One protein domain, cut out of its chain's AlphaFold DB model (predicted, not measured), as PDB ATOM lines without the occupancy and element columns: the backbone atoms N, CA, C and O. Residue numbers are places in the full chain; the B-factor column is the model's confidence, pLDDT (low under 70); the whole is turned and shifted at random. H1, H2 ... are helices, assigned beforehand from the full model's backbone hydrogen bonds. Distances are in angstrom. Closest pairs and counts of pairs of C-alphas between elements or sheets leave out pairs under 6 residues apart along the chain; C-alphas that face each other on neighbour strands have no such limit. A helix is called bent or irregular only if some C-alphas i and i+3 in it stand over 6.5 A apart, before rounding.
ATOM      1  N   LYS A  38     136.489 135.461 152.556       96.25
ATOM      2  CA  LYS A  38     137.576 135.034 153.454       96.25
ATOM      3  C   LYS A  38     138.093 133.643 153.091       96.25
ATOM      4  O   LYS A  38     139.308 133.466 153.034       96.25
ATOM      5  N   ALA A  39     137.207 132.695 152.779       96.38
ATOM      6  CA  ALA A  39     137.585 131.352 152.342       96.38
ATOM      7  C   ALA A  39     138.430 131.401 151.060       96.38
ATOM      8  O   ALA A  39     139.499 130.796 151.006       96.38
ATOM      9  N   LYS A  40     138.029 132.209 150.065       95.94
ATOM     10  CA  LYS A  40     138.829 132.439 148.847       95.94
ATOM     11  C   LYS A  40     140.221 132.987 149.154       95.94
ATOM     12  O   LYS A  40     141.206 132.509 148.598       95.94
ATOM     13  N   LYS A  41     140.321 133.976 150.044       96.44
ATOM     14  CA  LYS A  41     141.617 134.548 150.444       96.44
ATOM     15  C   LYS A  41     142.494 133.530 151.176       96.44
ATOM     16  O   LYS A  41     143.697 133.510 150.937       96.44
ATOM     17  N   ALA A  42     141.916 132.702 152.047       94.94
ATOM     18  CA  ALA A  42     142.641 131.652 152.762       94.94
ATOM     19  C   ALA A  42     143.156 130.561 151.808       94.94
ATOM     20  O   ALA A  42     144.309 130.154 151.921       94.94
ATOM     21  N   LEU A  43     142.356 130.180 150.803       94.12
ATOM     22  CA  LEU A  43     142.768 129.240 149.754       94.12
ATOM     23  C   LEU A  43     143.974 129.744 148.958       94.12
ATOM     24  O   LEU A  43     144.927 128.997 148.771       94.12
ATOM     25  N   ILE A  44     143.967 131.013 148.534       94.56
ATOM     26  CA  ILE A  44     145.093 131.608 147.786       94.56
ATOM     27  C   ILE A  44     146.373 131.619 148.632       94.56
ATOM     28  O   ILE A  44     147.465 131.431 148.106       94.56
ATOM     29  N   LYS A  45     146.247 131.815 149.949       94.81
ATOM     30  CA  LYS A  45     147.375 131.789 150.888       94.81
ATOM     31  C   LYS A  45     147.883 130.377 151.209       94.81
ATOM     32  O   LYS A  45     148.894 130.263 151.890       94.81
ATOM     33  N   GLY A  46     147.195 129.324 150.762       93.56
ATOM     34  CA  GLY A  46     147.538 127.935 151.080       93.56
ATOM     35  C   GLY A  46     147.117 127.480 152.483       93.56
ATOM     36  O   GLY A  46     147.502 126.396 152.912       93.56
ATOM     37  N   ASP A  47     146.308 128.270 153.195       94.69
ATOM     38  CA  ASP A  47     145.811 127.936 154.533       94.69
ATOM     39  C   ASP A  47     144.518 127.114 154.432       94.69
ATOM     40  O   ASP A  47     143.395 127.628 154.480       94.69
ATOM     41  N   SER A  48     144.695 125.811 154.224       92.44
ATOM     42  CA  SER A  48     143.611 124.856 153.977       92.44
ATOM     43  C   SER A  48     142.666 124.684 155.172       92.44
ATOM     44  O   SER A  48     141.464 124.488 154.976       92.44
ATOM     45  N   VAL A  49     143.177 124.801 156.402       93.81
ATOM     46  CA  VAL A  49     142.383 124.654 157.630       93.81
ATOM     47  C   VAL A  49     141.438 125.840 157.788       93.81
ATOM     48  O   VAL A  49     140.226 125.647 157.905       93.81
ATOM     49  N   ASN A  50     141.951 127.072 157.709       93.19
ATOM     50  CA  ASN A  50     141.099 128.256 157.819       93.19
ATOM     51  C   ASN A  50     140.151 128.397 156.624       93.19
ATOM     52  O   ASN A  50     139.001 128.803 156.798       93.19
ATOM     53  N   ALA A  51     140.579 128.002 155.421       95.94
ATOM     54  CA  ALA A  51     139.700 127.950 154.257       95.94
ATOM     55  C   ALA A  51     138.482 127.042 154.485       95.94
ATOM     56  O   ALA A  51     137.357 127.453 154.185       95.94
ATOM     57  N   ARG A  52     138.685 125.844 155.052       96.06
ATOM     58  CA  ARG A  52     137.588 124.924 155.387       96.06
ATOM     59  C   ARG A  52     136.644 125.537 156.425       96.06
ATOM     60  O   ARG A  52     135.438 125.541 156.200       96.06
ATOM     61  N   ILE A  53     137.179 126.128 157.495       96.69
ATOM     62  CA  ILE A  53     136.370 126.758 158.554       96.69
ATOM     63  C   ILE A  53     135.514 127.908 157.995       96.69
ATOM     64  O   ILE A  53     134.316 127.998 158.277       96.69
ATOM     65  N   PHE A  54     136.091 128.792 157.175       96.75
ATOM     66  CA  PHE A  54     135.340 129.889 156.556       96.75
ATOM     67  C   PHE A  54     134.285 129.386 155.561       96.75
ATOM     68  O   PHE A  54     133.183 129.936 155.512       96.75
ATOM     69  N   ALA A  55     134.573 128.318 154.813       96.69
ATOM     70  CA  ALA A  55     133.603 127.699 153.913       96.69
ATOM     71  C   ALA A  55     132.412 127.090 154.677       96.69
ATOM     72  O   ALA A  55     131.259 127.340 154.318       96.69
ATOM     73  N   GLU A  56     132.662 126.361 155.768       96.81
ATOM     74  CA  GLU A  56     131.611 125.814 156.638       96.81
ATOM     75  C   GLU A  56     130.745 126.926 157.243       96.81
ATOM     76  O   GLU A  56     129.512 126.850 157.230       96.81
ATOM     77  N   ASN A  57     131.370 128.016 157.701       97.00
ATOM     78  CA  ASN A  57     130.649 129.186 158.193       97.00
ATOM     79  C   ASN A  57     129.778 129.828 157.103       97.00
ATOM     80  O   ASN A  57     128.630 130.190 157.378       97.00
ATOM     81  N   ALA A  58     130.287 129.947 155.874       97.69
ATOM     82  CA  ALA A  58     129.528 130.482 154.748       97.69
ATOM     83  C   ALA A  58     128.282 129.632 154.444       97.69
ATOM     84  O   ALA A  58     127.191 130.192 154.291       97.69
ATOM     85  N   ILE A  59     128.419 128.297 154.440       97.31
ATOM     86  CA  ILE A  59     127.313 127.340 154.247       97.31
ATOM     87  C   ILE A  59     126.286 127.457 155.377       97.31
ATOM     88  O   ILE A  59     125.077 127.514 155.127       97.31
ATOM     89  N   ARG A  60     126.746 127.556 156.628       97.88
ATOM     90  CA  ARG A  60     125.865 127.735 157.785       97.88
ATOM     91  C   ARG A  60     125.050 129.023 157.671       97.88
ATOM     92  O   ARG A  60     123.833 128.987 157.842       97.88
ATOM     93  N   PHE A  61     125.688 130.150 157.348       97.81
ATOM     94  CA  PHE A  61     124.984 131.426 157.175       97.81
ATOM     95  C   PHE A  61     124.032 131.422 155.974       97.81
ATOM     96  O   PHE A  61     122.972 132.047 156.047       97.81
ATOM     97  N   GLN A  62     124.363 130.696 154.903       97.19
ATOM     98  CA  GLN A  62     123.464 130.505 153.763       97.19
ATOM     99  C   GLN A  62     122.220 129.700 154.166       97.19
ATOM    100  O   GLN A  62     121.102 130.095 153.848       97.19
ATOM    101  N   THR A  63     122.398 128.619 154.925       97.75
ATOM    102  CA  THR A  63     121.288 127.794 155.432       97.75
ATOM    103  C   THR A  63     120.381 128.597 156.365       97.75
ATOM    104  O   THR A  63     119.160 128.582 156.220       97.75
ATOM    105  N   GLN A  64     120.970 129.370 157.284       96.81
ATOM    106  CA  GLN A  64     120.225 130.294 158.145       96.81
ATOM    107  C   GLN A  64     119.448 131.332 157.325       96.81
ATOM    108  O   GLN A  64     118.281 131.584 157.616       96.81
ATOM    109  N   ALA A  65     120.055 131.893 156.274       97.56
ATOM    110  CA  ALA A  65     119.383 132.834 155.384       97.56
ATOM    111  C   ALA A  65     118.162 132.189 154.703       97.56
ATOM    112  O   ALA A  65     117.071 132.755 154.749       97.56
ATOM    113  N   THR A  66     118.306 130.988 154.138       97.38
ATOM    114  CA  THR A  66     117.184 130.266 153.517       97.38
ATOM    115  C   THR A  66     116.043 130.027 154.508       97.38
ATOM    116  O   THR A  66     114.887 130.294 154.183       97.38
ATOM    117  N   ASN A  67     116.353 129.608 155.737       97.44
ATOM    118  CA  ASN A  67     115.338 129.383 156.768       97.44
ATOM    119  C   ASN A  67     114.608 130.676 157.166       97.44
ATOM    120  O   ASN A  67     113.382 130.671 157.272       97.44
ATOM    121  N   LEU A  68     115.333 131.791 157.321       97.88
ATOM    122  CA  LEU A  68     114.739 133.106 157.596       97.88
ATOM    123  C   LEU A  68     113.825 133.573 156.459       97.88
ATOM    124  O   LEU A  68     112.751 134.106 156.721       97.88
ATOM    125  N   ASN A  69     114.212 133.342 155.202       97.25
ATOM    126  CA  ASN A  69     113.393 133.693 154.043       97.25
ATOM    127  C   ASN A  69     112.097 132.869 153.983       97.25
ATOM    128  O   ASN A  69     111.021 133.412 153.734       97.25
ATOM    129  N   ILE A  70     112.184 131.563 154.255       97.50
ATOM    130  CA  ILE A  70     111.007 130.689 154.342       97.50
ATOM    131  C   ILE A  70     110.087 131.160 155.470       97.50
ATOM    132  O   ILE A  70     108.878 131.261 155.271       97.50
ATOM    133  N   LEU A  71     110.642 131.465 156.645       97.38
ATOM    134  CA  LEU A  71     109.863 131.939 157.784       97.38
ATOM    135  C   LEU A  71     109.192 133.287 157.488       97.38
ATOM    136  O   LEU A  71     107.988 133.406 157.687       97.38
ATOM    137  N   SER A  72     109.930 134.258 156.943       97.38
ATOM    138  CA  SER A  72     109.384 135.554 156.516       97.38
ATOM    139  C   SER A  72     108.225 135.375 155.533       97.38
ATOM    140  O   SER A  72     107.156 135.944 155.735       97.38
ATOM    141  N   SER A  73     108.391 134.502 154.532       97.25
ATOM    142  CA  SER A  73     107.345 134.202 153.545       97.25
ATOM    143  C   SER A  73     106.099 133.580 154.186       97.25
ATOM    144  O   SER A  73     104.977 133.931 153.829       97.25
ATOM    145  N   LYS A  74     106.276 132.678 155.161       97.62
ATOM    146  CA  LYS A  74     105.163 132.067 155.906       97.62
ATOM    147  C   LYS A  74     104.415 133.086 156.767       97.62
ATOM    148  O   LYS A  74     103.188 133.067 156.790       97.62
ATOM    149  N   VAL A  75     105.136 133.975 157.452       96.94
ATOM    150  CA  VAL A  75     104.534 135.045 158.266       96.94
ATOM    151  C   VAL A  75     103.793 136.046 157.378       96.94
ATOM    152  O   VAL A  75     102.678 136.445 157.704       96.94
ATOM    153  N   ASP A  76     104.359 136.404 156.222       96.50
ATOM    154  CA  ASP A  76     103.691 137.287 155.265       96.50
ATOM    155  C   ASP A  76     102.409 136.658 154.701       96.50
ATOM    156  O   ASP A  76     101.374 137.320 154.646       96.50
ATOM    157  N   ALA A  77     102.438 135.363 154.368       96.94
ATOM    158  CA  ALA A  77     101.250 134.628 153.943       96.94
ATOM    159  C   ALA A  77     100.164 134.600 155.034       96.94
ATOM    160  O   ALA A  77      98.986 134.799 154.736       96.94
ATOM    161  N   ALA A  78     100.547 134.416 156.303       95.56
ATOM    162  CA  ALA A  78      99.613 134.497 157.425       95.56
ATOM    163  C   ALA A  78      98.987 135.899 157.539       95.56
ATOM    164  O   ALA A  78      97.768 136.016 157.662       95.56
ATOM    165  N   ALA A  79      99.789 136.961 157.408       95.31
ATOM    166  CA  ALA A  79      99.290 138.335 157.399       95.31
ATOM    167  C   ALA A  79      98.296 138.583 156.248       95.31
ATOM    168  O   ALA A  79      97.243 139.183 156.459       95.31
ATOM    169  N   GLN A  80      98.586 138.084 155.041       94.94
ATOM    170  CA  GLN A  80      97.664 138.172 153.901       94.94
ATOM    171  C   GLN A  80      96.351 137.417 154.161       94.94
ATOM    172  O   GLN A  80      95.280 137.907 153.802       94.94
ATOM    173  N   GLY A  81      96.410 136.264 154.835       94.44
ATOM    174  CA  GLY A  81      95.224 135.531 155.280       94.44
ATOM    175  C   GLY A  81      94.348 136.351 156.232       94.44
ATOM    176  O   GLY A  81      93.138 136.451 156.022       94.44
ATOM    177  N   VAL A  82      94.957 137.011 157.225       93.94
ATOM    178  CA  VAL A  82      94.246 137.912 158.154       93.94
ATOM    179  C   VAL A  82      93.626 139.093 157.401       93.94
ATOM    180  O   VAL A  82      92.448 139.395 157.580       93.94
ATOM    181  N   GLN A  83      94.369 139.723 156.488       93.94
ATOM    182  CA  GLN A  83      93.854 140.819 155.663       93.94
ATOM    183  C   GLN A  83      92.655 140.386 154.802       93.94
ATOM    184  O   GLN A  83      91.674 141.126 154.685       93.94
ATOM    185  N   MET A  84      92.714 139.187 154.217       94.38
ATOM    186  CA  MET A  84      91.616 138.621 153.432       94.38
ATOM    187  C   MET A  84      90.371 138.387 154.295       94.38
ATOM    188  O   MET A  84      89.263 138.722 153.869       94.38
ATOM    189  N   ALA A  85      90.539 137.875 155.517       92.56
ATOM    190  CA  ALA A  85      89.440 137.694 156.462       92.56
ATOM    191  C   ALA A  85      88.785 139.037 156.835       92.56
ATOM    192  O   ALA A  85      87.563 139.170 156.742       92.56
ATOM    193  N   ILE A  86      89.588 140.066 157.140       91.69
ATOM    194  CA  ILE A  86      89.102 141.431 157.413       91.69
ATOM    195  C   ILE A  86      88.303 141.973 156.216       91.69
ATOM    196  O   ILE A  86      87.196 142.497 156.378       91.69
TER     197      ILE A  86
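This is residues 38 to 86 of the 116 residues of the protein "Charged multivesicular body protein 1a (Trinotate prediction)" of Henneguya salminicola (UniProt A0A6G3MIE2). One long helix, H2, makes nearly the whole length of the model, and a short helix, H1, folds back over its first part as the short arm of a lopsided helical hairpin. Residues 59 to 86 of H2 stand free and stick out as a long single arm beyond H1. The printed part has 49 residues with two named helices, H1 then H2, and no named strand; the class is all helix. The whole is extended, with a radius of gyration of the C-alphas of 18.8 A, and its C-alphas span 60 by 12 by 6 A, a rod.

H1, residues 38 to 44, and H2, residues 48 to 86, form a helical hairpin joined by a tight link of 3 residues. The two helices touch, with 14 pairs of C-alphas within 8 A. Their closest C-alphas are those of Ala 39 and Ala 51, 4.4 A apart. H2 touches H1 with residues 48 to 55 alone. Their lines stand at a shallow tilt of 30 degrees, and they run opposite ways. Their centres are 25.3 A apart. In H1 and H2 every O i to N i+4 pair is within hydrogen-bond range.

H1 begins at C-alpha 38, at (137.576, 135.034, 153.454), and ends at C-alpha 44, at (145.093, 131.608, 147.786). H2 has 39 residues and measures 57.1 A from first to last C-alpha. It begins at C-alpha 48, at (143.611, 124.856, 153.977), and ends at C-alpha 86, at (89.102, 141.431, 157.413). Neither helix is bent or irregular.

The two C-alphas farthest apart are those of Gly 46 and Ile 86, at 60.3 A. The C-alphas of Lys 38 and Ile 86, the first and last printed, are 49.1 A apart. The printed part has no cut. The mean pLDDT of the printed part is 95.9, and no printed residue is under 70.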